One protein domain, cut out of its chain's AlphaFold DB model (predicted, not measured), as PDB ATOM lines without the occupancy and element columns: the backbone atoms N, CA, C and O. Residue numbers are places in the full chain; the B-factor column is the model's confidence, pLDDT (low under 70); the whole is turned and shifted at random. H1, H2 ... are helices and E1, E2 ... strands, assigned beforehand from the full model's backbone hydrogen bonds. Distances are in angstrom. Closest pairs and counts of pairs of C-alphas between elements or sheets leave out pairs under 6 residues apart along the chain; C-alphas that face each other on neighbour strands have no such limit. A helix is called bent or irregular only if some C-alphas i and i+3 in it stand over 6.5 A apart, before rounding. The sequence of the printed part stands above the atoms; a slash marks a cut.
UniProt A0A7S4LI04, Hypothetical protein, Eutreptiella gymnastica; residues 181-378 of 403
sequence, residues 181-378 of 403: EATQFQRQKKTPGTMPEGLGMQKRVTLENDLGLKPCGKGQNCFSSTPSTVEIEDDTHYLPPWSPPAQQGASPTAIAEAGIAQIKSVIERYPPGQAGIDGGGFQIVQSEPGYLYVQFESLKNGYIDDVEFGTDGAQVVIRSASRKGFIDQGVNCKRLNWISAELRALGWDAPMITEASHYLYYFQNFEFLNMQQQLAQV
ATOM      1  N   GLU A 181     -36.194  15.055  59.123       91.31
ATOM      2  CA  GLU A 181     -36.127  16.126  58.129       91.31
ATOM      3  C   GLU A 181     -37.436  16.298  57.342       91.31
ATOM      4  O   GLU A 181     -37.680  17.370  56.789       91.31
ATOM      5  N   ALA A 182     -38.324  15.296  57.315       89.38
ATOM      6  CA  ALA A 182     -39.609  15.364  56.610       89.38
ATOM      7  C   ALA A 182     -40.497  16.503  57.119       89.38
ATOM      8  O   ALA A 182     -41.275  17.073  56.348       89.38
ATOM      9  N   THR A 183     -40.318  16.900  58.382       88.12
ATOM     10  CA  THR A 183     -40.991  18.051  59.000       88.12
ATOM     11  C   THR A 183     -40.790  19.353  58.216       88.12
ATOM     12  O   THR A 183     -41.714  20.158  58.093       88.12
ATOM     13  N   GLN A 184     -39.628  19.530  57.582       90.50
ATOM     14  CA  GLN A 184     -39.291  20.720  56.794       90.50
ATOM     15  C   GLN A 184     -40.100  20.813  55.491       90.50
ATOM     16  O   GLN A 184     -40.335  21.906  54.974       90.50
ATOM     17  N   PHE A 185     -40.572  19.675  54.976       89.38
ATOM     18  CA  PHE A 185     -41.239  19.564  53.678       89.38
ATOM     19  C   PHE A 185     -42.737  19.252  53.788       89.38
ATOM     20  O   PHE A 185     -43.369  18.955  52.775       89.38
ATOM     21  N   GLN A 186     -43.328  19.337  54.985       84.44
ATOM     22  CA  GLN A 186     -44.747  19.024  55.218       84.44
ATOM     23  C   GLN A 186     -45.704  19.914  54.415       84.44
ATOM     24  O   GLN A 186     -46.760  19.471  53.976       84.44
ATOM     25  N   ARG A 187     -45.330  21.181  54.200       87.12
ATOM     26  CA  ARG A 187     -46.130  22.142  53.420       87.12
ATOM     27  C   ARG A 187     -45.896  22.039  51.914       87.12
ATOM     28  O   ARG A 187     -46.595  22.695  51.143       87.12
ATOM     29  N   GLN A 188     -44.907  21.259  51.481       88.81
ATOM     30  CA  GLN A 188     -44.607  21.110  50.066       88.81
ATOM     31  C   GLN A 188     -45.628  20.181  49.409       88.81
ATOM     32  O   GLN A 188     -45.900  19.083  49.893       88.81
ATOM     33  N   LYS A 189     -46.165  20.604  48.259       91.75
ATOM     34  CA  LYS A 189     -47.069  19.773  47.462       91.75
ATOM     35  C   LYS A 189     -46.353  18.494  47.015       91.75
ATOM     36  O   LYS A 189     -45.376  18.558  46.270       91.75
ATOM     37  N   LYS A 190     -46.881  17.345  47.436       92.38
ATOM     38  CA  LYS A 190     -46.382  16.016  47.061       92.38
ATOM     39  C   LYS A 190     -46.937  15.579  45.705       92.38
ATOM     40  O   LYS A 190     -48.033  15.973  45.303       92.38
ATOM     41  N   THR A 191     -46.162  14.783  44.976       94.62
ATOM     42  CA  THR A 191     -46.495  14.309  43.624       94.62
ATOM     43  C   THR A 191     -46.171  12.820  43.458       94.62
ATOM     44  O   THR A 191     -45.263  12.490  42.703       94.62
ATOM     45  N   PRO A 192     -46.930  11.911  44.093       93.62
ATOM     46  CA  PRO A 192     -46.591  10.483  44.209       93.62
ATOM     47  C   PRO A 192     -46.429   9.718  42.898       93.62
ATOM     48  O   PRO A 192     -45.760   8.691  42.873       93.62
ATOM     49  N   GLY A 193     -46.987  10.224  41.800       94.06
ATOM     50  CA  GLY A 193     -47.079   9.478  40.549       94.06
ATOM     51  C   GLY A 193     -48.283   8.539  40.548       94.06
ATOM     52  O   GLY A 193     -48.934   8.319  41.572       94.06
ATOM     53  N   THR A 194     -48.617   8.033  39.367       95.06
ATOM     54  CA  THR A 194     -49.784   7.167  39.176       95.06
ATOM     55  C   THR A 194     -49.474   5.767  39.685       95.06
ATOM     56  O   THR A 194     -48.422   5.219  39.366       95.06
ATOM     57  N   MET A 195     -50.386   5.187  40.468       94.12
ATOM     58  CA  MET A 195     -50.256   3.805  40.926       94.12
ATOM     59  C   MET A 195     -50.176   2.861  39.716       94.12
ATOM     60  O   MET A 195     -51.009   2.973  38.812       94.12
ATOM     61  N   PRO A 196     -49.182   1.961  39.657       92.81
ATOM     62  CA  PRO A 196     -49.023   1.077  38.518       92.81
ATOM     63  C   PRO A 196     -50.090  -0.017  38.525       92.81
ATOM     64  O   PRO A 196     -50.449  -0.570  39.562       92.81
ATOM     65  N   GLU A 197     -50.555  -0.377  37.334       92.94
ATOM     66  CA  GLU A 197     -51.347  -1.589  37.134       92.94
ATOM     67  C   GLU A 197     -50.448  -2.828  37.108       92.94
ATOM     68  O   GLU A 197     -49.274  -2.753  36.722       92.94
ATOM     69  N   GLY A 198     -51.025  -3.979  37.446       90.69
ATOM     70  CA  GLY A 198     -50.346  -5.265  37.345       90.69
ATOM     71  C   GLY A 198     -49.293  -5.508  38.429       90.69
ATOM     72  O   GLY A 198     -48.279  -6.125  38.128       90.69
ATOM     73  N   LEU A 199     -49.535  -5.024  39.650       94.75
ATOM     74  CA  LEU A 199     -48.808  -5.458  40.846       94.75
ATOM     75  C   LEU A 199     -49.141  -6.923  41.181       94.75
ATOM     76  O   LEU A 199     -50.201  -7.431  40.795       94.75
ATOM     77  N   GLY A 200     -48.261  -7.580  41.928       95.19
ATOM     78  CA  GLY A 200     -48.417  -8.961  42.369       95.19
ATOM     79  C   GLY A 200     -47.781  -9.996  41.445       95.19
ATOM     80  O   GLY A 200     -47.414  -9.724  40.301       95.19
ATOM     81  N   MET A 201     -47.689 -11.224  41.959       93.19
ATOM     82  CA  MET A 201     -47.231 -12.385  41.197       93.19
ATOM     83  C   MET A 201     -48.247 -12.752  40.112       93.19
ATOM     84  O   MET A 201     -49.418 -13.006  40.398       93.19
ATOM     85  N   GLN A 202     -47.797 -12.807  38.861       88.81
ATOM     86  CA  GLN A 202     -48.639 -13.078  37.699       88.81
ATOM     87  C   GLN A 202     -48.091 -14.235  36.873       88.81
ATOM     88  O   GLN A 202     -46.885 -14.472  36.811       88.81
ATOM     89  N   LYS A 203     -48.997 -14.957  36.207       83.31
ATOM     90  CA  LYS A 203     -48.613 -15.967  35.219       83.31
ATOM     91  C   LYS A 203     -48.060 -15.272  33.983       83.31
ATOM     92  O   LYS A 203     -48.734 -14.422  33.400       83.31
ATOM     93  N   ARG A 204     -46.859 -15.658  33.565       70.50
ATOM     94  CA  ARG A 204     -46.220 -15.108  32.373       70.50
ATOM     95  C   ARG A 204     -46.771 -15.759  31.112       70.50
ATOM     96  O   ARG A 204     -46.984 -16.965  31.051       70.50
ATOM     97  N   VAL A 205     -46.996 -14.931  30.095       60.16
ATOM     98  CA  VAL A 205     -47.477 -15.370  28.774       60.16
ATOM     99  C   VAL A 205     -46.322 -15.909  27.919       60.16
ATOM    100  O   VAL A 205     -46.540 -16.689  27.001       60.16
ATOM    101  N   THR A 206     -45.088 -15.492  28.217       55.78
ATOM    102  CA  THR A 206     -43.902 -15.701  27.372       55.78
ATOM    103  C   THR A 206     -43.155 -17.009  27.626       55.78
ATOM    104  O   THR A 206     -42.411 -17.452  26.759       55.78
ATOM    105  N   LEU A 207     -43.350 -17.638  28.787       57.69
ATOM    106  CA  LEU A 207     -42.758 -18.921  29.166       57.69
ATOM    107  C   LEU A 207     -43.858 -19.716  29.875       57.69
ATOM    108  O   LEU A 207     -44.358 -19.276  30.911       57.69
ATOM    109  N   GLU A 208     -44.306 -20.821  29.274       49.34
ATOM    110  CA  GLU A 208     -45.426 -21.612  29.794       49.34
ATOM    111  C   GLU A 208     -45.212 -21.959  31.278       49.34
ATOM    112  O   GLU A 208     -44.256 -22.638  31.640       49.34
ATOM    113  N   ASN A 209     -46.151 -21.516  32.121       52.56
ATOM    114  CA  ASN A 209     -46.244 -21.790  33.563       52.56
ATOM    115  C   ASN A 209     -45.239 -21.095  34.489       52.56
ATOM    116  O   ASN A 209     -45.143 -21.487  35.650       52.56
ATOM    117  N   ASP A 210     -44.568 -20.037  34.046       71.94
ATOM    118  CA  ASP A 210     -43.638 -19.325  34.917       71.94
ATOM    119  C   ASP A 210     -44.337 -18.154  35.645       71.94
ATOM    120  O   ASP A 210     -45.001 -17.312  35.029       71.94
ATOM    121  N   LEU A 211     -44.265 -18.132  36.979       84.81
ATOM    122  CA  LEU A 211     -44.779 -17.044  37.820       84.81
ATOM    123  C   LEU A 211     -43.730 -15.925  37.853       84.81
ATOM    124  O   LEU A 211     -42.529 -16.172  37.917       84.81
ATOM    125  N   GLY A 212     -44.152 -14.669  37.768       89.75
ATOM    126  CA  GLY A 212     -43.222 -13.543  37.796       89.75
ATOM    127  C   GLY A 212     -43.870 -12.239  38.217       89.75
ATOM    128  O   GLY A 212     -45.094 -12.113  38.255       89.75
ATOM    129  N   LEU A 213     -43.016 -11.270  38.526       93.69
ATOM    130  CA  LEU A 213     -43.417  -9.890  38.757       93.69
ATOM    131  C   LEU A 213     -43.522  -9.160  37.417       93.69
ATOM    132  O   LEU A 213     -43.097  -9.645  36.368       93.69
ATOM    133  N   LYS A 214     -44.081  -7.953  37.436       92.44
ATOM    134  CA  LYS A 214     -44.151  -7.128  36.231       92.44
ATOM    135  C   LYS A 214     -42.733  -6.811  35.700       92.44
ATOM    136  O   LYS A 214     -41.871  -6.377  36.471       92.44
ATOM    137  N   PRO A 215     -42.452  -6.963  34.397       91.44
ATOM    138  CA  PRO A 215     -41.173  -6.536  33.839       91.44
ATOM    139  C   PRO A 215     -41.009  -5.012  33.904       91.44
ATOM    140  O   PRO A 215     -41.979  -4.257  34.055       91.44
ATOM    141  N   CYS A 216     -39.769  -4.550  33.773       91.81
ATOM    142  CA  CYS A 216     -39.493  -3.123  33.683       91.81
ATOM    143  C   CYS A 216     -39.941  -2.517  32.351       91.81
ATOM    144  O   CYS A 216     -40.046  -3.187  31.324       91.81
ATOM    145  N   GLY A 217     -40.251  -1.220  32.403       89.44
ATOM    146  CA  GLY A 217     -40.440  -0.408  31.207       89.44
ATOM    147  C   GLY A 217     -39.098   0.006  30.601       89.44
ATOM    148  O   GLY A 217     -38.053  -0.508  30.962       89.44
ATOM    149  N   LYS A 218     -39.124   0.994  29.701       88.31
ATOM    150  CA  LYS A 218     -37.912   1.496  29.024       88.31
ATOM    151  C   LYS A 218     -37.037   2.430  29.878       88.31
ATOM    152  O   LYS A 218     -35.989   2.859  29.405       88.31
ATOM    153  N   GLY A 219     -37.526   2.848  31.046       88.88
ATOM    154  CA  GLY A 219     -36.868   3.840  31.896       88.88
ATOM    155  C   GLY A 219     -35.851   3.214  32.845       88.88
ATOM    156  O   GLY A 219     -36.099   2.152  33.405       88.88
ATOM    157  N   GLN A 220     -34.764   3.942  33.098       91.81
ATOM    158  CA  GLN A 220     -33.707   3.630  34.066       91.81
ATOM    159  C   GLN A 220     -34.103   3.959  35.510       91.81
ATOM    160  O   GLN A 220     -33.328   4.513  36.287       91.81
ATOM    161  N   ASN A 221     -35.346   3.671  35.857       94.81
ATOM    162  CA  ASN A 221     -35.933   3.890  37.173       94.81
ATOM    163  C   ASN A 221     -36.637   2.626  37.676       94.81
ATOM    164  O   ASN A 221     -37.590   2.701  38.455       94.81
ATOM    165  N   CYS A 222     -36.229   1.470  37.152       95.50
ATOM    166  CA  CYS A 222     -36.836   0.188  37.438       95.50
ATOM    167  C   CYS A 222     -35.797  -0.927  37.386       95.50
ATOM    168  O   CYS A 222     -34.991  -0.983  36.463       95.50
ATOM    169  N   PHE A 223     -35.903  -1.847  38.336       96.25
ATOM    170  CA  PHE A 223     -35.252  -3.144  38.298       96.25
ATOM    171  C   PHE A 223     -36.283  -4.263  38.458       96.25
ATOM    172  O   PHE A 223     -37.252  -4.096  39.205       96.25
ATOM    173  N   SER A 224     -36.089  -5.398  37.786       94.88
ATOM    174  CA  SER A 224     -36.970  -6.565  37.899       94.88
ATOM    175  C   SER A 224     -36.228  -7.869  37.622       94.88
ATOM    176  O   SER A 224     -35.464  -7.967  36.667       94.88
ATOM    177  N   SER A 225     -36.513  -8.912  38.398       93.56
ATOM    178  CA  SER A 225     -36.080 -10.283  38.089       93.56
ATOM    179  C   SER A 225     -36.871 -10.926  36.960       93.56
ATOM    180  O   SER A 225     -36.558 -12.033  36.531       93.56
ATOM    181  N   THR A 226     -37.912 -10.251  36.472       88.88
ATOM    182  CA  THR A 226     -38.643 -10.682  35.285       88.88
ATOM    183  C   THR A 226     -38.103  -9.942  34.061       88.88
ATOM    184  O   THR A 226     -38.236  -8.716  34.000       88.88
ATOM    185  N   PRO A 227     -37.516 -10.656  33.082       79.50
ATOM    186  CA  PRO A 227     -36.958 -10.024  31.894       79.50
ATOM    187  C   PRO A 227     -38.059  -9.361  31.057       79.50
ATOM    188  O   PRO A 227     -39.179  -9.868  30.946       79.50
ATOM    189  N   SER A 228     -37.739  -8.208  30.468       70.06
ATOM    190  CA  SER A 228     -38.669  -7.411  29.657       70.06
ATOM    191  C   SER A 228     -38.930  -8.004  28.269       70.06
ATOM    192  O   SER A 228     -40.004  -7.793  27.699       70.06
ATOM    193  N   THR A 229     -37.991  -8.794  27.742       63.22
ATOM    194  CA  THR A 229     -38.119  -9.530  26.478       63.22
ATOM    195  C   THR A 229     -37.515 -10.928  26.606       63.22
ATOM    196  O   THR A 229     -36.683 -11.171  27.474       63.22
ATOM    197  N   VAL A 230     -37.944 -11.858  25.751       57.22
ATOM    198  CA  VAL A 230     -37.428 -13.242  25.719       57.22
ATOM    199  C   VAL A 230     -36.037 -13.318  25.062       57.22
ATOM    200  O   VAL A 230     -35.352 -14.323  25.209       57.22
ATOM    201  N   GLU A 231     -35.606 -12.273  24.346       50.50
ATOM    202  CA  GLU A 231     -34.511 -12.376  23.366       50.50
ATOM    203  C   GLU A 231     -33.310 -11.450  23.615       50.50
ATOM    204  O   GLU A 231     -32.314 -11.559  22.906       50.50
ATOM    205  N   ILE A 232     -33.353 -10.565  24.613       51.06
ATOM    206  CA  ILE A 232     -32.205  -9.726  24.978       51.06
ATOM    207  C   ILE A 232     -31.983  -9.881  26.476       51.06
ATOM    208  O   ILE A 232     -32.904  -9.639  27.260       51.06
ATOM    209  N   GLU A 233     -30.772 -10.295  26.858       61.19
ATOM    210  CA  GLU A 233     -30.268 -10.139  28.221       61.19
ATOM    211  C   GLU A 233     -30.400  -8.654  28.571       61.19
ATOM    212  O   GLU A 233     -29.624  -7.822  28.106       61.19
ATOM    213  N   ASP A 234     -31.466  -8.303  29.288       68.38
ATOM    214  CA  ASP A 234     -31.740  -6.942  29.737       68.38
ATOM    215  C   ASP A 234     -30.771  -6.612  30.875       68.38
ATOM    216  O   ASP A 234     -31.166  -6.514  32.031       68.38
ATOM    217  N   ASP A 235     -29.486  -6.477  30.547       70.25
ATOM    218  CA  ASP A 235     -28.374  -6.156  31.454       70.25
ATOM    219  C   ASP A 235     -28.575  -4.850  32.241       70.25
ATOM    220  O   ASP A 235     -27.843  -4.523  33.173       70.25
ATOM    221  N   THR A 236     -29.585  -4.087  31.845       82.19
ATOM    222  CA  THR A 236     -29.881  -2.766  32.351       82.19
ATOM    223  C   THR A 236     -30.892  -2.815  33.491       82.19
ATOM    224  O   THR A 236     -30.696  -2.145  34.506       82.19
ATOM    225  N   HIS A 237     -31.960  -3.605  33.354       88.62
ATOM    226  CA  HIS A 237     -33.032  -3.684  34.355       88.62
ATOM    227  C   HIS A 237     -33.104  -5.042  35.062       88.62
ATOM    228  O   HIS A 237     -33.755  -5.146  36.108       88.62
ATOM    229  N   TYR A 238     -32.500  -6.089  34.494       91.62
ATOM    230  CA  TYR A 238     -32.602  -7.443  35.021       91.62
ATOM    231  C   TYR A 238     -31.850  -7.586  36.340       91.62
ATOM    232  O   TYR A 238     -30.649  -7.349  36.418       91.62
ATOM    233  N   LEU A 239     -32.553  -8.071  37.362       92.81
ATOM    234  CA  LEU A 239     -31.934  -8.506  38.609       92.81
ATOM    235  C   LEU A 239     -31.990 -10.019  38.749       92.81
ATOM    236  O   LEU A 239     -33.091 -10.575  38.743       92.81
ATOM    237  N   PRO A 240     -30.861 -10.700  38.991       93.06
ATOM    238  CA  PRO A 240     -30.920 -12.110  39.341       93.06
ATOM    239  C   PRO A 240     -31.794 -12.302  40.598       93.06
ATOM    240  O   PRO A 240     -31.702 -11.490  41.529       93.06
ATOM    241  N   PRO A 241     -32.653 -13.339  40.638       95.31
ATOM    242  CA  PRO A 241     -33.404 -13.689  41.837       95.31
ATOM    243  C   PRO A 241     -32.478 -13.883  43.041       95.31
ATOM    244  O   PRO A 241     -31.338 -14.324  42.901       95.31
ATOM    245  N   TRP A 242     -32.967 -13.566  44.237       97.69
ATOM    246  CA  TRP A 242     -32.220 -13.772  45.474       97.69
ATOM    247  C   TRP A 242     -32.545 -15.128  46.082       97.69
ATOM    248  O   TRP A 242     -33.708 -15.535  46.142       97.69
ATOM    249  N   SER A 243     -31.519 -15.805  46.583       97.25
ATOM    250  CA  SER A 243     -31.658 -17.126  47.185       97.25
ATOM    251  C   SER A 243     -31.460 -17.065  48.703       97.25
ATOM    252  O   SER A 243     -30.380 -16.683  49.171       97.25
ATOM    253  N   PRO A 244     -32.475 -17.448  49.500       96.31
ATOM    254  CA  PRO A 244     -32.307 -17.645  50.936       96.31
ATOM    255  C   PRO A 244     -31.317 -18.784  51.234       96.31
ATOM    256  O   PRO A 244     -31.162 -19.702  50.422       96.31
ATOM    257  N   PRO A 245     -30.658 -18.773  52.409       95.00
ATOM    258  CA  PRO A 245     -29.781 -19.865  52.807       95.00
ATOM    259  C   PRO A 245     -30.553 -21.186  52.870       95.00
ATOM    260  O   PRO A 245     -31.694 -21.239  53.337       95.00
ATOM    261  N   ALA A 246     -29.909 -22.272  52.437       90.69
ATOM    262  CA  ALA A 246     -30.510 -23.599  52.471       90.69
ATOM    263  C   ALA A 246     -30.904 -23.997  53.904       90.69
ATOM    264  O   ALA A 246     -30.123 -23.850  54.847       90.69
ATOM    265  N   GLN A 247     -32.104 -24.557  54.056       88.62
ATOM    266  CA  GLN A 247     -32.598 -25.077  55.329       88.62
ATOM    267  C   GLN A 247     -32.797 -26.585  55.222       88.62
ATOM    268  O   GLN A 247     -33.497 -27.085  54.340       88.62
ATOM    269  N   GLN A 248     -32.158 -27.329  56.122       89.25
ATOM    270  CA  GLN A 248     -32.182 -28.785  56.077       89.25
ATOM    271  C   GLN A 248     -33.604 -29.318  56.297       89.25
ATOM    272  O   GLN A 248     -34.248 -29.006  57.294       89.25
ATOM    273  N   GLY A 249     -34.078 -30.152  55.369       89.75
ATOM    274  CA  GLY A 249     -35.394 -30.794  55.451       89.75
ATOM    275  C   GLY A 249     -36.581 -29.914  55.041       89.75
ATOM    276  O   GLY A 249     -37.707 -30.405  55.057       89.75
ATOM    277  N   ALA A 250     -36.357 -28.657  54.649       91.75
ATOM    278  CA  ALA A 250     -37.398 -27.787  54.110       91.75
ATOM    279  C   ALA A 250     -37.512 -27.932  52.582       91.75
ATOM    280  O   ALA A 250     -36.516 -28.145  51.888       91.75
ATOM    281  N   SER A 251     -38.730 -27.814  52.047       94.00
ATOM    282  CA  SER A 251     -38.937 -27.734  50.597       94.00
ATOM    283  C   SER A 251     -38.478 -26.367  50.063       94.00
ATOM    284  O   SER A 251     -38.557 -25.387  50.803       94.00
ATOM    285  N   PRO A 252     -38.067 -26.250  48.784       91.81
ATOM    286  CA  PRO A 252     -37.666 -24.966  48.199       91.81
ATOM    287  C   PRO A 252     -38.706 -23.855  48.394       91.81
ATOM    288  O   PRO A 252     -38.362 -22.739  48.766       91.81
ATOM    289  N   THR A 253     -39.990 -24.188  48.251       92.00
ATOM    290  CA  THR A 253     -41.091 -23.237  48.440       92.00
ATOM    291  C   THR A 253     -41.179 -22.745  49.879       92.00
ATOM    292  O   THR A 253     -41.285 -21.544  50.098       92.00
ATOM    293  N   ALA A 254     -41.053 -23.643  50.862       93.94
ATOM    294  CA  ALA A 254     -41.060 -23.254  52.271       93.94
ATOM    295  C   ALA A 254     -39.859 -22.361  52.625       93.94
ATOM    296  O   ALA A 254     -40.007 -21.413  53.395       93.94
ATOM    297  N   ILE A 255     -38.684 -22.626  52.039       94.38
ATOM    298  CA  ILE A 255     -37.490 -21.787  52.224       94.38
ATOM    299  C   ILE A 255     -37.728 -20.394  51.622       94.38
ATOM    300  O   ILE A 255     -37.437 -19.393  52.275       94.38
ATOM    301  N   ALA A 256     -38.289 -20.308  50.415       93.06
ATOM    302  CA  ALA A 256     -38.575 -19.033  49.760       93.06
ATOM    303  C   ALA A 256     -39.638 -18.205  50.509       93.06
ATOM    304  O   ALA A 256     -39.448 -17.006  50.701       93.06
ATOM    305  N   GLU A 257     -40.713 -18.830  51.002       94.50
ATOM    306  CA  GLU A 257     -41.741 -18.159  51.817       94.50
ATOM    307  C   GLU A 257     -41.182 -17.661  53.160       94.50
ATOM    308  O   GLU A 257     -41.403 -16.514  53.559       94.50
ATOM    309  N   ALA A 258     -40.377 -18.483  53.843       95.69
ATOM    310  CA  ALA A 258     -39.631 -18.041  55.024       95.69
ATOM    311  C   ALA A 258     -38.670 -16.891  54.678       95.69
ATOM    312  O   ALA A 258     -38.468 -15.974  55.480       95.69
ATOM    313  N   GLY A 259     -38.122 -16.908  53.464       97.12
ATOM    314  CA  GLY A 259     -37.303 -15.844  52.917       97.12
ATOM    315  C   GLY A 259     -38.050 -14.513  52.801       97.12
ATOM    316  O   GLY A 259     -37.544 -13.494  53.268       97.12
ATOM    317  N   ILE A 260     -39.279 -14.512  52.276       98.06
ATOM    318  CA  ILE A 260     -40.143 -13.318  52.222       98.06
ATOM    319  C   ILE A 260     -40.390 -12.753  53.629       98.06
ATOM    320  O   ILE A 260     -40.297 -11.540  53.838       98.06
ATOM    321  N   ALA A 261     -40.634 -13.616  54.619       97.62
ATOM    322  CA  ALA A 261     -40.783 -13.187  56.009       97.62
ATOM    323  C   ALA A 261     -39.498 -12.542  56.566       97.62
ATOM    324  O   ALA A 261     -39.565 -11.531  57.267       97.62
ATOM    325  N   GLN A 262     -38.320 -13.066  56.220       98.00
ATOM    326  CA  GLN A 262     -37.042 -12.484  56.634       98.00
ATOM    327  C   GLN A 262     -36.763 -11.139  55.948       98.00
ATOM    328  O   GLN A 262     -36.293 -10.210  56.609       98.00
ATOM    329  N   ILE A 263     -37.104 -11.000  54.662       98.62
ATOM    330  CA  ILE A 263     -37.030  -9.728  53.926       98.62
ATOM    331  C   ILE A 263     -37.918  -8.682  54.593       98.62
ATOM    332  O   ILE A 263     -37.468  -7.563  54.830       98.62
ATOM    333  N   LYS A 264     -39.147  -9.047  54.976       98.62
ATOM    334  CA  LYS A 264     -40.028  -8.158  55.738       98.62
ATOM    335  C   LYS A 264     -39.351  -7.658  57.014       98.62
ATOM    336  O   LYS A 264     -39.320  -6.453  57.238       98.62
ATOM    337  N   SER A 265     -38.751  -8.545  57.808       98.44
ATOM    338  CA  SER A 265     -38.031  -8.144  59.025       98.44
ATOM    339  C   SER A 265     -36.807  -7.260  58.757       98.44
ATOM    340  O   SER A 265     -36.446  -6.450  59.608       98.44
ATOM    341  N   VAL A 266     -36.144  -7.409  57.606       98.69
ATOM    342  CA  VAL A 266     -35.073  -6.495  57.170       98.69
ATOM    343  C   VAL A 266     -35.650  -5.120  56.827       98.69
ATOM    344  O   VAL A 266     -35.124  -4.113  57.293       98.69
ATOM    345  N   ILE A 267     -36.757  -5.069  56.085       98.56
ATOM    346  CA  ILE A 267     -37.428  -3.819  55.700       98.56
ATOM    347  C   ILE A 267     -37.988  -3.083  56.916       98.56
ATOM    348  O   ILE A 267     -37.855  -1.871  56.997       98.56
ATOM    349  N   GLU A 268     -38.538  -3.781  57.906       98.19
ATOM    350  CA  GLU A 268     -38.998  -3.171  59.164       98.19
ATOM    351  C   GLU A 268     -37.873  -2.446  59.926       98.19
ATOM    352  O   GLU A 268     -38.152  -1.546  60.716       98.19
ATOM    353  N   ARG A 269     -36.605  -2.800  59.673       97.88
ATOM    354  CA  ARG A 269     -35.416  -2.128  60.223       97.88
ATOM    355  C   ARG A 269     -34.779  -1.121  59.263       97.88
ATOM    356  O   ARG A 269     -33.763  -0.528  59.618       97.88
ATOM    357  N   TYR A 270     -35.333  -0.941  58.064       98.19
ATOM    358  CA  TYR A 270     -34.820   0.001  57.076       98.19
ATOM    359  C   TYR A 270     -34.847   1.425  57.643       98.19
ATOM    360  O   TYR A 270     -35.926   1.873  58.026       98.19
ATOM    361  N   PRO A 271     -33.712   2.144  57.711       97.56
ATOM    362  CA  PRO A 271     -33.669   3.508  58.223       97.56
ATOM    363  C   PRO A 271     -34.040   4.520  57.124       97.56
ATOM    364  O   PRO A 271     -33.252   4.720  56.196       97.56
ATOM    365  N   PRO A 272     -35.201   5.201  57.196       97.12
ATOM    366  CA  PRO A 272     -35.571   6.205  56.198       97.12
ATOM    367  C   PRO A 272     -34.600   7.388  56.221       97.12
ATOM    368  O   PRO A 272     -34.141   7.801  57.284       97.12
ATOM    369  N   GLY A 273     -34.256   7.923  55.050       95.25
ATOM    370  CA  GLY A 273     -33.219   8.953  54.908       95.25
ATOM    371  C   GLY A 273     -31.800   8.403  54.722       95.25
ATOM    372  O   GLY A 273     -30.881   9.177  54.437       95.25
ATOM    373  N   GLN A 274     -31.587   7.086  54.838       94.69
ATOM    374  CA  GLN A 274     -30.275   6.481  54.602       94.69
ATOM    375  C   GLN A 274     -29.758   6.804  53.198       94.69
ATOM    376  O   GLN A 274     -30.524   6.830  52.239       94.69
ATOM    377  N   ALA A 275     -28.465   7.118  53.090       93.31
ATOM    378  CA  ALA A 275     -27.828   7.550  51.842       93.31
ATOM    379  C   ALA A 275     -28.554   8.709  51.110       93.31
ATOM    380  O   ALA A 275     -28.402   8.871  49.895       93.31
ATOM    381  N   GLY A 276     -29.338   9.515  51.839       93.81
ATOM    382  CA  GLY A 276     -30.114  10.628  51.292       93.81
ATOM    383  C   GLY A 276     -31.361  10.212  50.503       93.81
ATOM    384  O   GLY A 276     -31.881  11.029  49.743       93.81
ATOM    385  N   ILE A 277     -31.841   8.973  50.650       96.81
ATOM    386  CA  ILE A 277     -33.029   8.460  49.950       96.81
ATOM    387  C   ILE A 277     -34.160   8.118  50.925       96.81
ATOM    388  O   ILE A 277     -33.948   7.983  52.125       96.81
ATOM    389  N   ASP A 278     -35.386   7.999  50.412       97.31
ATOM    390  CA  ASP A 278     -36.559   7.505  51.155       97.31
ATOM    391  C   ASP A 278     -36.908   8.255  52.444       97.31
ATOM    392  O   ASP A 278     -37.531   7.706  53.347       97.31
ATOM    393  N   GLY A 279     -36.512   9.525  52.567       96.62
ATOM    394  CA  GLY A 279     -36.771  10.297  53.784       96.62
ATOM    395  C   GLY A 279     -38.259  10.552  54.075       96.62
ATOM    396  O   GLY A 279     -38.589  10.932  55.194       96.62
ATOM    397  N   GLY A 280     -39.163  10.325  53.114       95.88
ATOM    398  CA  GLY A 280     -40.614  10.338  53.349       95.88
ATOM    399  C   GLY A 280     -41.113   9.108  54.121       95.88
ATOM    400  O   GLY A 280     -42.236   9.106  54.616       95.88
ATOM    401  N   GLY A 281     -40.261   8.093  54.290       97.56
ATOM    402  CA  GLY A 281     -40.587   6.842  54.963       97.56
ATOM    403  C   GLY A 281     -40.992   5.746  53.984       97.56
ATOM    404  O   GLY A 281     -40.787   5.839  52.771       97.56
ATOM    405  N   PHE A 282     -41.592   4.695  54.528       98.38
ATOM    406  CA  PHE A 282     -42.138   3.598  53.740       98.38
ATOM    407  C   PHE A 282     -43.343   2.962  54.424       98.38
ATOM    408  O   PHE A 282     -43.494   3.030  55.645       98.38
ATOM    409  N   GLN A 283     -44.153   2.253  53.644       98.00
ATOM    410  CA  GLN A 283     -45.269   1.456  54.132       98.00
ATOM    411  C   GLN A 283     -45.256   0.069  53.499       98.00
ATOM    412  O   GLN A 283     -45.219  -0.070  52.279       98.00
ATOM    413  N   ILE A 284     -45.363  -0.966  54.334       98.38
ATOM    414  CA  ILE A 284     -45.687  -2.319  53.875       98.38
ATOM    415  C   ILE A 284     -47.190  -2.350  53.584       98.38
ATOM    416  O   ILE A 284     -48.004  -2.228  54.498       98.38
ATOM    417  N   VAL A 285     -47.552  -2.475  52.310       97.94
ATOM    418  CA  VAL A 285     -48.944  -2.416  51.843       97.94
ATOM    419  C   VAL A 285     -49.586  -3.801  51.842       97.94
ATOM    420  O   VAL A 285     -50.748  -3.939  52.215       97.94
ATOM    421  N   GLN A 286     -48.832  -4.832  51.457       98.19
ATOM    422  CA  GLN A 286     -49.303  -6.216  51.428       98.19
ATOM    423  C   GLN A 286     -48.194  -7.148  51.905       98.19
ATOM    424  O   GLN A 286     -47.028  -6.959  51.565       98.19
ATOM    425  N   SER A 287     -48.558  -8.141  52.712       97.75
ATOM    426  CA  SER A 287     -47.638  -9.125  53.279       97.75
ATOM    427  C   SER A 287     -48.348 -10.470  53.364       97.75
ATOM    428  O   SER A 287     -49.263 -10.653  54.163       97.75
ATOM    429  N   GLU A 288     -47.905 -11.398  52.531       96.50
ATOM    430  CA  GLU A 288     -48.399 -12.764  52.393       96.50
ATOM    431  C   GLU A 288     -47.201 -13.729  52.384       96.50
ATOM    432  O   GLU A 288     -46.075 -13.285  52.147       96.50
ATOM    433  N   PRO A 289     -47.390 -15.040  52.628       93.00
ATOM    434  CA  PRO A 289     -46.275 -15.990  52.703       93.00
ATOM    435  C   PRO A 289     -45.338 -15.959  51.487       93.00
ATOM    436  O   PRO A 289     -44.126 -16.008  51.649       93.00
ATOM    437  N   GLY A 290     -45.885 -15.819  50.278       95.19
ATOM    438  CA  GLY A 290     -45.112 -15.800  49.034       95.19
ATOM    439  C   GLY A 290     -44.955 -14.424  48.388       95.19
ATOM    440  O   GLY A 290     -44.483 -14.360  47.253       95.19
ATOM    441  N   TYR A 291     -45.394 -13.342  49.040       97.94
ATOM    442  CA  TYR A 291     -45.425 -12.017  48.420       97.94
ATOM    443  C   TYR A 291     -45.383 -10.870  49.437       97.94
ATOM    444  O   TYR A 291     -46.108 -10.857  50.433       97.94
ATOM    445  N   LEU A 292     -44.564  -9.861  49.159       98.75
ATOM    446  CA  LEU A 292     -44.419  -8.649  49.957       98.75
ATOM    447  C   LEU A 292     -44.394  -7.432  49.035       98.75
ATOM    448  O   LEU A 292     -43.592  -7.369  48.110       98.75
ATOM    449  N   TYR A 293     -45.236  -6.446  49.332       98.75
ATOM    450  CA  TYR A 293     -45.306  -5.184  48.602       98.75
ATOM    451  C   TYR A 293     -45.114  -4.005  49.549       98.75
ATOM    452  O   TYR A 293     -45.805  -3.881  50.567       98.75
ATOM    453  N   VAL A 294     -44.178  -3.129  49.193       98.75
ATOM    454  CA  VAL A 294     -43.749  -1.982  49.986       98.75
ATOM    455  C   VAL A 294     -43.707  -0.737  49.106       98.75
ATOM    456  O   VAL A 294     -43.221  -0.775  47.978       98.75
ATOM    457  N   GLN A 295     -44.210   0.377  49.627       98.56
ATOM    458  CA  GLN A 295     -44.100   1.696  49.008       98.56
ATOM    459  C   GLN A 295     -43.063   2.522  49.761       98.56
ATOM    460  O   GLN A 295     -43.161   2.636  50.981       98.56
ATOM    461  N   PHE A 296     -42.109   3.115  49.049       98.56
ATOM    462  CA  PHE A 296     -41.121   4.047  49.605       98.56
ATOM    463  C   PHE A 296     -41.394   5.458  49.091       98.56
ATOM    464  O   PHE A 296     -41.714   5.622  47.914       98.56
ATOM    465  N   GLU A 297     -41.268   6.472  49.950       97.50
ATOM    466  CA  GLU A 297     -41.508   7.871  49.583       97.50
ATOM    467  C   GLU A 297     -40.235   8.726  49.654       97.50
ATOM    468  O   GLU A 297     -39.530   8.786  50.664       97.50
ATOM    469  N   SER A 298     -39.980   9.494  48.593       96.44
ATOM    470  CA  SER A 298     -38.945  10.532  48.599       96.44
ATOM    471  C   SER A 298     -39.302  11.733  49.489       96.44
ATOM    472  O   SER A 298     -40.405  12.279  49.442       96.44
ATOM    473  N   LEU A 299     -38.307  12.233  50.223       94.38
ATOM    474  CA  LEU A 299     -38.451  13.295  51.224       94.38
ATOM    475  C   LEU A 299     -39.161  14.565  50.708       94.38
ATOM    476  O   LEU A 299     -40.182  15.002  51.244       94.38
ATOM    477  N   LYS A 300     -38.606  15.177  49.655       92.38
ATOM    478  CA  LYS A 300     -39.005  16.513  49.186       92.38
ATOM    479  C   LYS A 300     -40.306  16.467  48.381       92.38
ATOM    480  O   LYS A 300     -41.306  17.082  48.752       92.38
ATOM    481  N   ASN A 301     -40.304  15.688  47.301       93.12
ATOM    482  CA  ASN A 301     -41.359  15.712  46.284       93.12
ATOM    483  C   ASN A 301     -42.464  14.672  46.499       93.12
ATOM    484  O   ASN A 301     -43.468  14.709  45.781       93.12
ATOM    485  N   GLY A 302     -42.290  13.754  47.451       94.62
ATOM    486  CA  GLY A 302     -43.249  12.693  47.729       94.62
ATOM    487  C   GLY A 302     -43.449  11.724  46.575       94.62
ATOM    488  O   GLY A 302     -44.550  11.225  46.413       94.62
ATOM    489  N   TYR A 303     -42.445  11.531  45.709       96.38
ATOM    490  CA  TYR A 303     -42.449  10.451  44.715       96.38
ATOM    491  C   TYR A 303     -42.511   9.101  45.413       96.38
ATOM    492  O   TYR A 303     -41.780   8.913  46.386       96.38
ATOM    493  N   ILE A 304     -43.351   8.206  44.893       97.81
ATOM    494  CA  ILE A 304     -43.477   6.842  45.391       97.81
ATOM    495  C   ILE A 304     -42.755   5.881  44.454       97.81
ATOM    496  O   ILE A 304     -42.973   5.898  43.236       97.81
ATOM    497  N   ASP A 305     -41.953   5.017  45.062       98.12
ATOM    498  CA  ASP A 305     -41.386   3.832  44.439       98.12
ATOM    499  C   ASP A 305     -42.101   2.589  44.975       98.12
ATOM    500  O   ASP A 305     -42.316   2.444  46.181       98.12
ATOM    501  N   ASP A 306     -42.473   1.693  44.067       98.50
ATOM    502  CA  ASP A 306     -43.128   0.427  44.363       98.50
ATOM    503  C   ASP A 306     -42.087  -0.697  44.374       98.50
ATOM    504  O   ASP A 306     -41.418  -0.939  43.365       98.50
ATOM    505  N   VAL A 307     -41.956  -1.383  45.511       98.75
ATOM    506  CA  VAL A 307     -41.019  -2.493  45.709       98.75
ATOM    507  C   VAL A 307     -41.791  -3.767  46.023       98.75
ATOM    508  O   VAL A 307     -42.549  -3.827  46.990       98.75
ATOM    509  N   GLU A 308     -41.593  -4.790  45.206       98.69
ATOM    510  CA  GLU A 308     -42.262  -6.081  45.285       98.69
ATOM    511  C   GLU A 308     -41.219  -7.188  45.445       98.69
ATOM    512  O   GLU A 308     -40.211  -7.227  44.736       98.69
ATOM    513  N   PHE A 309     -41.488  -8.111  46.359       98.50
ATOM    514  CA  PHE A 309     -40.765  -9.366  46.510       98.50
ATOM    515  C   PHE A 309     -41.779 -10.490  46.382       98.50
ATOM    516  O   PHE A 309     -42.827 -10.452  47.024       98.50
ATOM    517  N   GLY A 310     -41.479 -11.497  45.578       96.94
ATOM    518  CA  GLY A 310     -42.333 -12.668  45.443       96.94
ATOM    519  C   GLY A 310     -41.523 -13.936  45.257       96.94
ATOM    520  O   GLY A 310     -40.323 -13.873  45.022       96.94
ATOM    521  N   THR A 311     -42.162 -15.093  45.385       93.62
ATOM    522  CA  THR A 311     -41.505 -16.393  45.189       93.62
ATOM    523  C   THR A 311     -41.830 -16.991  43.824       93.62
ATOM    524  O   THR A 311     -42.994 -17.037  43.427       93.62
ATOM    525  N   ASP A 312     -40.814 -17.487  43.117       88.88
ATOM    526  CA  ASP A 312     -40.986 -18.334  41.923       88.88
ATOM    527  C   ASP A 312     -41.163 -19.827  42.279       88.88
ATOM    528  O   ASP A 312     -41.271 -20.685  41.405       88.88
ATOM    529  N   GLY A 313     -41.216 -20.142  43.578       87.56
ATOM    530  CA  GLY A 313     -41.296 -21.494  44.122       87.56
ATOM    531  C   GLY A 313     -39.979 -22.012  44.706       87.56
ATOM    532  O   GLY A 313     -40.024 -22.986  45.461       87.56
ATOM    533  N   ALA A 314     -38.841 -21.371  44.421       87.69
ATOM    534  CA  ALA A 314     -37.530 -21.734  44.969       87.69
ATOM    535  C   ALA A 314     -36.683 -20.525  45.397       87.69
ATOM    536  O   ALA A 314     -35.948 -20.607  46.380       87.69
ATOM    537  N   GLN A 315     -36.792 -19.412  44.680       93.88
ATOM    538  CA  GLN A 315     -36.047 -18.176  44.887       93.88
ATOM    539  C   GLN A 315     -37.008 -17.006  45.090       93.88
ATOM    540  O   GLN A 315     -38.219 -17.105  44.867       93.88
ATOM    541  N   VAL A 316     -36.453 -15.871  45.503       96.81
ATOM    542  CA  VAL A 316     -37.182 -14.612  45.602       96.81
ATOM    543  C   VAL A 316     -36.927 -13.782  44.349       96.81
ATOM    544  O   VAL A 316     -35.805 -13.346  44.099       96.81
ATOM    545  N   VAL A 317     -37.978 -13.528  43.577       96.06
ATOM    546  CA  VAL A 317     -37.983 -12.544  42.493       96.06
ATOM    547  C   VAL A 317     -38.262 -11.155  43.060       96.06
ATOM    548  O   VAL A 317     -39.091 -10.993  43.958       96.06
ATOM    549  N   ILE A 318     -37.567 -10.146  42.540       97.94
ATOM    550  CA  ILE A 318     -37.626  -8.770  43.044       97.94
ATOM    551  C   ILE A 318     -38.077  -7.834  41.933       97.94
ATOM    552  O   ILE A 318     -37.744  -8.028  40.765       97.94
ATOM    553  N   ARG A 319     -38.802  -6.782  42.298       97.81
ATOM    554  CA  ARG A 319     -39.031  -5.618  41.449       97.81
ATOM    555  C   ARG A 319     -38.971  -4.348  42.288       97.81
ATOM    556  O   ARG A 319     -39.577  -4.292  43.347       97.81
ATOM    557  N   SER A 320     -38.275  -3.321  41.817       98.25
ATOM    558  CA  SER A 320     -38.247  -1.985  42.432       98.25
ATOM    559  C   SER A 320     -38.420  -0.958  41.331       98.25
ATOM    560  O   SER A 320     -37.593  -0.919  40.425       98.25
ATOM    561  N   ALA A 321     -39.486  -0.160  41.364       97.75
ATOM    562  CA  ALA A 321     -39.818   0.734  40.262       97.75
ATOM    563  C   ALA A 321     -40.433   2.054  40.723       97.75
ATOM    564  O   ALA A 321     -41.422   2.073  41.455       97.75
ATOM    565  N   SER A 322     -39.918   3.159  40.196       97.56
ATOM    566  CA  SER A 322     -40.493   4.481  40.428       97.56
ATOM    567  C   SER A 322     -41.770   4.696  39.618       97.56
ATOM    568  O   SER A 322     -41.821   4.413  38.419       97.56
ATOM    569  N   ARG A 323     -42.807   5.283  40.233       96.44
ATOM    570  CA  ARG A 323     -44.068   5.623  39.533       96.44
ATOM    571  C   ARG A 323     -43.923   6.736  38.507       96.44
ATOM    572  O   ARG A 323     -44.799   6.935  37.663       96.44
ATOM    573  N   LYS A 324     -42.866   7.533  38.630       92.94
ATOM    574  CA  LYS A 324     -42.663   8.750  37.850       92.94
ATOM    575  C   LYS A 324     -41.202   8.895  37.453       92.94
ATOM    576  O   LYS A 324     -40.307   8.551  38.214       92.94
ATOM    577  N   GLY A 325     -40.996   9.490  36.283       90.75
ATOM    578  CA  GLY A 325     -39.673   9.777  35.743       90.75
ATOM    579  C   GLY A 325     -39.188   8.702  34.778       90.75
ATOM    580  O   GLY A 325     -39.836   7.677  34.586       90.75
ATOM    581  N   PHE A 326     -38.067   9.004  34.131       91.12
ATOM    582  CA  PHE A 326     -37.319   8.056  33.304       91.12
ATOM    583  C   PHE A 326     -36.048   7.577  34.015       91.12
ATOM    584  O   PHE A 326     -35.597   6.472  33.767       91.12
ATOM    585  N   ILE A 327     -35.500   8.401  34.907       92.50
ATOM    586  CA  ILE A 327     -34.334   8.128  35.754       92.50
ATOM    587  C   ILE A 327     -34.754   8.291  37.217       92.50
ATOM    588  O   ILE A 327     -35.666   9.075  37.504       92.50
ATOM    589  N   ASP A 328     -34.095   7.584  38.129       93.81
ATOM    590  CA  ASP A 328     -34.350   7.638  39.574       93.81
ATOM    591  C   ASP A 328     -33.175   8.209  40.382       93.81
ATOM    592  O   ASP A 328     -33.239   8.248  41.606       93.81
ATOM    593  N   GLN A 329     -32.106   8.658  39.718       92.31
ATOM    594  CA  GLN A 329     -30.892   9.193  40.351       92.31
ATOM    595  C   GLN A 329     -30.221   8.187  41.305       92.31
ATOM    596  O   GLN A 329     -29.618   8.567  42.314       92.31
ATOM    597  N   GLY A 330     -30.348   6.888  41.024       94.25
ATOM    598  CA  GLY A 330     -29.727   5.840  41.829       94.25
ATOM    599  C   GLY A 330     -30.566   5.360  43.011       94.25
ATOM    600  O   GLY A 330     -30.085   4.537  43.792       94.25
ATOM    601  N   VAL A 331     -31.781   5.884  43.200       96.56
ATOM    602  CA  VAL A 331     -32.596   5.628  44.398       96.56
ATOM    603  C   VAL A 331     -32.947   4.144  44.546       96.56
ATOM    604  O   VAL A 331     -32.685   3.568  45.606       96.56
ATOM    605  N   ASN A 332     -33.463   3.486  43.499       97.69
ATOM    606  CA  ASN A 332     -33.823   2.067  43.592       97.69
ATOM    607  C   ASN A 332     -32.587   1.185  43.824       97.69
ATOM    608  O   ASN A 332     -32.636   0.261  44.635       97.69
ATOM    609  N   CYS A 333     -31.459   1.504  43.179       96.81
ATOM    610  CA  CYS A 333     -30.201   0.779  43.362       96.81
ATOM    611  C   CYS A 333     -29.696   0.862  44.811       96.81
ATOM    612  O   CYS A 333     -29.436  -0.168  45.436       96.81
ATOM    613  N   LYS A 334     -29.616   2.072  45.379       97.50
ATOM    614  CA  LYS A 334     -29.180   2.298  46.768       97.50
ATOM    615  C   LYS A 334     -30.041   1.530  47.770       97.50
ATOM    616  O   LYS A 334     -29.508   0.914  48.692       97.50
ATOM    617  N   ARG A 335     -31.360   1.522  47.569       98.12
ATOM    618  CA  ARG A 335     -32.306   0.794  48.421       98.12
ATOM    619  C   ARG A 335     -32.089  -0.713  48.359       98.12
ATOM    620  O   ARG A 335     -31.919  -1.355  49.394       98.12
ATOM    621  N   LEU A 336     -32.071  -1.277  47.153       98.50
ATOM    622  CA  LEU A 336     -31.894  -2.714  46.963       98.50
ATOM    623  C   LEU A 336     -30.529  -3.191  47.463       98.50
ATOM    624  O   LEU A 336     -30.458  -4.249  48.078       98.50
ATOM    625  N   ASN A 337     -29.471  -2.397  47.289       98.44
ATOM    626  CA  ASN A 337     -28.144  -2.716  47.815       98.44
ATOM    627  C   ASN A 337     -28.089  -2.714  49.345       98.44
ATOM    628  O   ASN A 337     -27.419  -3.574  49.918       98.44
ATOM    629  N   TRP A 338     -28.805  -1.802  50.013       98.56
ATOM    630  CA  TRP A 338     -28.937  -1.834  51.472       98.56
ATOM    631  C   TRP A 338     -29.626  -3.127  51.928       98.56
ATOM    632  O   TRP A 338     -29.094  -3.849  52.770       98.56
ATOM    633  N   ILE A 339     -30.760  -3.477  51.308       98.62
ATOM    634  CA  ILE A 339     -31.516  -4.695  51.642       98.62
ATOM    635  C   ILE A 339     -30.664  -5.945  51.373       98.62
ATOM    636  O   ILE A 339     -30.550  -6.816  52.234       98.62
ATOM    637  N   SER A 340     -30.006  -6.012  50.214       98.50
ATOM    638  CA  SER A 340     -29.075  -7.086  49.849       98.50
ATOM    639  C   SER A 340     -27.935  -7.223  50.861       98.50
ATOM    640  O   SER A 340     -27.548  -8.341  51.197       98.50
ATOM    641  N   ALA A 341     -27.364  -6.121  51.356       98.56
ATOM    642  CA  ALA A 341     -26.293  -6.170  52.352       98.56
ATOM    643  C   ALA A 341     -26.759  -6.795  53.674       98.56
ATOM    644  O   ALA A 341     -26.079  -7.680  54.201       98.56
ATOM    645  N   GLU A 342     -27.933  -6.401  54.164       98.62
ATOM    646  CA  GLU A 342     -28.527  -6.974  55.376       98.62
ATOM    647  C   GLU A 342     -28.861  -8.461  55.203       98.62
ATOM    648  O   GLU A 342     -28.586  -9.266  56.092       98.62
ATOM    649  N   LEU A 343     -29.384  -8.865  54.042       98.56
ATOM    650  CA  LEU A 343     -29.679 -10.270  53.746       98.56
ATOM    651  C   LEU A 343     -28.410 -11.118  53.604       98.56
ATOM    652  O   LEU A 343     -28.333 -12.215  54.156       98.56
ATOM    653  N   ARG A 344     -27.370 -10.617  52.929       98.38
ATOM    654  CA  ARG A 344     -26.077 -11.316  52.823       98.38
ATOM    655  C   ARG A 344     -25.425 -11.521  54.185       98.38
ATOM    656  O   ARG A 344     -24.841 -12.574  54.425       98.38
ATOM    657  N   ALA A 345     -25.576 -10.571  55.111       98.19
ATOM    658  CA  ALA A 345     -25.138 -10.750  56.497       98.19
ATOM    659  C   ALA A 345     -25.877 -11.895  57.221       98.19
ATOM    660  O   ALA A 345     -25.373 -12.416  58.214       98.19
ATOM    661  N   LEU A 346     -27.039 -12.312  56.709       97.31
ATOM    662  CA  LEU A 346     -27.838 -13.450  57.170       97.31
ATOM    663  C   LEU A 346     -27.594 -14.728  56.342       97.31
ATOM    664  O   LEU A 346     -28.299 -15.717  56.533       97.31
ATOM    665  N   GLY A 347     -26.606 -14.728  55.439       97.75
ATOM    666  CA  GLY A 347     -26.211 -15.893  54.639       97.75
ATOM    667  C   GLY A 347     -26.953 -16.058  53.311       97.75
ATOM    668  O   GLY A 347     -26.878 -17.131  52.718       97.75
ATOM    669  N   TRP A 348     -27.669 -15.034  52.848       98.25
ATOM    670  CA  TRP A 348     -28.319 -15.056  51.536       98.25
ATOM    671  C   TRP A 348     -27.325 -14.916  50.387       98.25
ATOM    672  O   TRP A 348     -26.333 -14.192  50.504       98.25
ATOM    673  N   ASP A 349     -27.676 -15.501  49.243       98.00
ATOM    674  CA  ASP A 349     -27.138 -15.092  47.949       98.00
ATOM    675  C   ASP A 349     -28.042 -14.001  47.356       98.00
ATOM    676  O   ASP A 349     -29.120 -14.260  46.819       98.00
ATOM    677  N   ALA A 350     -27.626 -12.752  47.551       97.81
ATOM    678  CA  ALA A 350     -28.327 -11.559  47.092       97.81
ATOM    679  C   ALA A 350     -27.289 -10.579  46.525       97.81
ATOM    680  O   ALA A 350     -26.772  -9.746  47.278       97.81
ATOM    681  N   PRO A 351     -26.893 -10.694  45.245       96.19
ATOM    682  CA  PRO A 351     -25.799  -9.906  44.683       96.19
ATOM    683  C   PRO A 351     -26.111  -8.406  44.681       96.19
ATOM    684  O   PRO A 351     -27.263  -7.986  44.564       96.19
ATOM    685  N   MET A 352     -25.061  -7.588  44.810       95.81
ATOM    686  CA  MET A 352     -25.190  -6.133  44.713       95.81
ATOM    687  C   MET A 352     -25.348  -5.686  43.261       95.81
ATOM    688  O   MET A 352     -24.734  -6.228  42.341       95.81
ATOM    689  N   ILE A 353     -26.096  -4.606  43.090       95.25
ATOM    690  CA  ILE A 353     -26.191  -3.830  41.863       95.25
ATOM    691  C   ILE A 353     -24.973  -2.907  41.815       95.25
ATOM    692  O   ILE A 353     -24.854  -1.964  42.601       95.25
ATOM    693  N   THR A 354     -24.054  -3.184  40.899       94.38
ATOM    694  CA  THR A 354     -22.795  -2.450  40.729       94.38
ATOM    695  C   THR A 354     -22.745  -1.828  39.344       94.38
ATOM    696  O   THR A 354     -23.473  -2.255  38.450       94.38
ATOM    697  N   GLU A 355     -21.857  -0.859  39.147       91.56
ATOM    698  CA  GLU A 355     -21.609  -0.283  37.825       91.56
ATOM    699  C   GLU A 355     -21.208  -1.353  36.803       91.56
ATOM    700  O   GLU A 355     -21.718  -1.367  35.690       91.56
ATOM    701  N   ALA A 356     -20.373  -2.314  37.207       91.25
ATOM    702  CA  ALA A 356     -19.955  -3.404  36.332       91.25
ATOM    703  C   ALA A 356     -21.117  -4.324  35.923       91.25
ATOM    704  O   ALA A 356     -21.108  -4.850  34.815       91.25
ATOM    705  N   SER A 357     -22.104  -4.529  36.806       90.56
ATOM    706  CA  SER A 357     -23.258  -5.381  36.501       90.56
ATOM    707  C   SER A 357     -24.391  -4.651  35.785       90.56
ATOM    708  O   SER A 357     -25.164  -5.314  35.113       90.56
ATOM    709  N   HIS A 358     -24.495  -3.324  35.926       91.94
ATOM    710  CA  HIS A 358     -25.590  -2.512  35.380       91.94
ATOM    711  C   HIS A 358     -25.065  -1.191  34.801       91.94
ATOM    712  O   HIS A 358     -25.493  -0.099  35.189       91.94
ATOM    713  N   TYR A 359     -24.101  -1.275  33.884       90.56
ATOM    714  CA  TYR A 359     -23.384  -0.109  33.358       90.56
ATOM    715  C   TYR A 359     -24.326   0.957  32.786       90.56
ATOM    716  O   TYR A 359     -24.208   2.134  33.126       90.56
ATOM    717  N   LEU A 360     -25.309   0.559  31.970       87.94
ATOM    718  CA  LEU A 360     -26.240   1.504  31.343       87.94
ATOM    719  C   LEU A 360     -27.117   2.240  32.363       87.94
ATOM    720  O   LEU A 360     -27.351   3.442  32.207       87.94
ATOM    721  N   TYR A 361     -27.539   1.563  33.434       91.69
ATOM    722  CA  TYR A 361     -28.252   2.206  34.535       91.69
ATOM    723  C   TYR A 361     -27.377   3.269  35.206       91.69
ATOM    724  O   TYR A 361     -27.832   4.398  35.412       91.69
ATOM    725  N   TYR A 362     -26.121   2.931  35.519       91.62
ATOM    726  CA  TYR A 362     -25.200   3.849  36.189       91.62
ATOM    727  C   TYR A 362     -24.845   5.049  35.304       91.62
ATOM    728  O   TYR A 362     -24.922   6.194  35.752       91.62
ATOM    729  N   PHE A 363     -24.546   4.803  34.030       89.25
ATOM    730  CA  PHE A 363     -24.255   5.839  33.044       89.25
ATOM    731  C   PHE A 363     -25.383   6.878  32.966       89.25
ATOM    732  O   PHE A 363     -25.146   8.086  33.021       89.25
ATOM    733  N   GLN A 364     -26.640   6.430  32.896       88.62
ATOM    734  CA  GLN A 364     -27.780   7.339  32.754       88.62
ATOM    735  C   GLN A 364     -28.197   8.012  34.068       88.62
ATOM    736  O   GLN A 364     -28.632   9.165  34.041       88.62
ATOM    737  N   ASN A 365     -28.058   7.334  35.212       89.88
ATOM    738  CA  ASN A 365     -28.455   7.889  36.510       89.88
ATOM    739  C   ASN A 365     -27.378   8.730  37.195       89.88
ATOM    740  O   ASN A 365     -27.739   9.575  38.009       89.88
ATOM    741  N   PHE A 366     -26.092   8.532  36.898       84.56
ATOM    742  CA  PHE A 366     -25.001   9.231  37.583       84.56
ATOM    743  C   PHE A 366     -24.147  10.061  36.624       84.56
ATOM    744  O   PHE A 366     -23.974  11.259  36.845       84.56
ATOM    745  N   GLU A 367     -23.647   9.479  35.534       76.12
ATOM    746  CA  GLU A 367     -22.713  10.193  34.654       76.12
ATOM    747  C   GLU A 367     -23.397  11.265  33.805       76.12
ATOM    748  O   GLU A 367     -22.918  12.399  33.727       76.12
ATOM    749  N   PHE A 368     -24.558  10.951  33.225       65.69
ATOM    750  CA  PHE A 368     -25.305  11.918  32.423       65.69
ATOM    751  C   PHE A 368     -25.741  13.136  33.251       65.69
ATOM    752  O   PHE A 368     -25.645  14.273  32.784       65.69
ATOM    753  N   LEU A 369     -26.165  12.922  34.502       63.69
ATOM    754  CA  LEU A 369     -26.533  14.013  35.410       63.69
ATOM    755  C   LEU A 369     -25.329  14.882  35.773       63.69
ATOM    756  O   LEU A 369     -25.432  16.109  35.720       63.69
ATOM    757  N   ASN A 370     -24.186  14.267  36.074       69.75
ATOM    758  CA  ASN A 370     -22.962  14.997  36.392       69.75
ATOM    759  C   ASN A 370     -22.491  15.842  35.203       69.75
ATOM    760  O   ASN A 370     -22.148  17.011  35.378       69.75
ATOM    761  N   MET A 371     -22.557  15.306  33.980       69.44
ATOM    762  CA  MET A 371     -22.263  16.071  32.766       69.44
ATOM    763  C   MET A 371     -23.200  17.270  32.595       69.44
ATOM    764  O   MET A 371     -22.741  18.368  32.280       69.44
ATOM    765  N   GLN A 372     -24.507  17.101  32.812       68.19
ATOM    766  CA  GLN A 372     -25.450  18.217  32.701       68.19
ATOM    767  C   GLN A 372     -25.217  19.291  33.765       68.19
ATOM    768  O   GLN A 372     -25.292  20.481  33.456       68.19
ATOM    769  N   GLN A 373     -24.891  18.896  34.996       70.62
ATOM    770  CA  GLN A 373     -24.561  19.838  36.064       70.62
ATOM    771  C   GLN A 373     -23.271  20.605  35.765       70.62
ATOM    772  O   GLN A 373     -23.241  21.825  35.917       70.62
ATOM    773  N   GLN A 374     -22.231  19.925  35.277       73.31
ATOM    774  CA  GLN A 374     -20.983  20.571  34.865       73.31
ATOM    775  C   GLN A 374     -21.215  21.561  33.720       73.31
ATOM    776  O   GLN A 374     -20.750  22.697  33.788       73.31
ATOM    777  N   LEU A 375     -21.996  21.180  32.705       76.38
ATOM    778  CA  LEU A 375     -22.365  22.084  31.612       76.38
ATOM    779  C   LEU A 375     -23.127  23.314  32.122       76.38
ATOM    780  O   LEU A 375     -22.809  24.429  31.715       76.38
ATOM    781  N   ALA A 376     -24.075  23.133  33.047       74.19
ATOM    782  CA  ALA A 376     -24.837  24.228  33.644       74.19
ATOM    783  C   ALA A 376     -23.969  25.174  34.497       74.19
ATOM    784  O   ALA A 376     -24.210  26.381  34.542       74.19
ATOM    785  N   GLN A 377     -22.947  24.650  35.178       75.69
ATOM    786  CA  GLN A 377     -21.984  25.472  35.913       75.69
ATOM    787  C   GLN A 377     -21.089  26.277  34.965       75.69
ATOM    788  O   GLN A 377     -20.851  27.464  35.205       75.69
ATOM    789  N   VAL A 378     -20.631  25.667  33.867       80.81
ATOM    790  CA  VAL A 378     -19.829  26.353  32.843       80.81
ATOM    791  C   VAL A 378     -20.623  27.493  32.208       80.81
ATOM    792  O   VAL A 378     -20.097  28.601  32.088       80.81
TER     793      VAL A 378
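AT A GLANCE: This is residues 181 to 378 of the 403 residues of the protein "Hypothetical protein" of Eutreptiella gymnastica (UniProt A0A7S4LI04). A twisted wall of five antiparallel strands has helices H2 and H3 packed over one face, while the long unnamed stretch of residues 186 to 221 runs past the other face. The small helix H1 lies far from the middle, and the long helix H4 runs out along the longest axis, where its residues 370 to 378 stick out. The printed part has 198 residues, in the order H1 E1 H2 E2 E3 E4 E5 H3 H4, with the sheet E1 E5 E4 E3 E2; the class is mixed, helices and strands, though named elements hold 88 of the residues. The whole is compact, with a radius of gyration of the C-alphas of 17.1 A, and only just elongated, spanning 61 by 41 by 32 A.

HOW THE PARTS SIT: H1, residues 181 to 185, touches no helix and is not on the sheet. E1, residues 222 to 224, is an edge strand beside E5, residues 316 to 322, with N 223 and O 320 2.8 A apart. H2, residues 252 to 267, is on the sheet at a height of 7.8 A, over E4, residues 304 to 311, and E3, residues 291 to 297; its closest C-alphas to E4 are those of Ala 256 and Thr 311, 6.0 A. E2, residues 281 to 288, opens the meander E2 E3 E4 E5, each strand the antiparallel neighbour of the one before. Its successive pairs are hairpins, with N 283 and O 295 2.9 A apart, N 307 and O 294 2.8 A, and N 319 and O 308 2.9 A, within hydrogen-bond range. H3, residues 331 to 344, is on the same face as H2 and runs along the strands, over E5, at 18 degrees on the local plane. H2 and H3 touch with residues 263 to 267 and 339 to 343 alone, closest at the C-alphas of Val 266 and Glu 342, 6.8 A, at a steep tilt of 62 degrees, opposite ways. H4, residues 359 to 378, is apart from H3. Every O i to N i+4 pair is within range in H2 and H3, 14 of 16 in H4 and 0 of 1 in H1, where 2 of 2 O i to N i+3 pairs are.

IN THESE COORDINATES: H1 begins at C-alpha 181, (-36.127, 16.126, 58.129), and is 7.6 A long; E1 is 6.8 A. H2 measures 22.4 A, E2 21.3 A, E3 20.3 A, E4 23.3 A, E5 20.1 A and H3 20.0 A. H4, 26.7 A, ends at C-alpha 378, (-19.829, 26.353, 32.843); it is only just irregular, with C-alphas 365 and 368 6.55 A apart.

THE WHOLE: The C-alphas farthest apart, of Gly 249 and Val 378, are 63.4 A apart. The printed part has no cut. The links H1 to E1, E1 to H2, H2 to E2 and H3 to H4 are long. Mean pLDDT of the printed part is 90.4; residues 205 to 209, 229 to 234 and 368 to 372 are under 70.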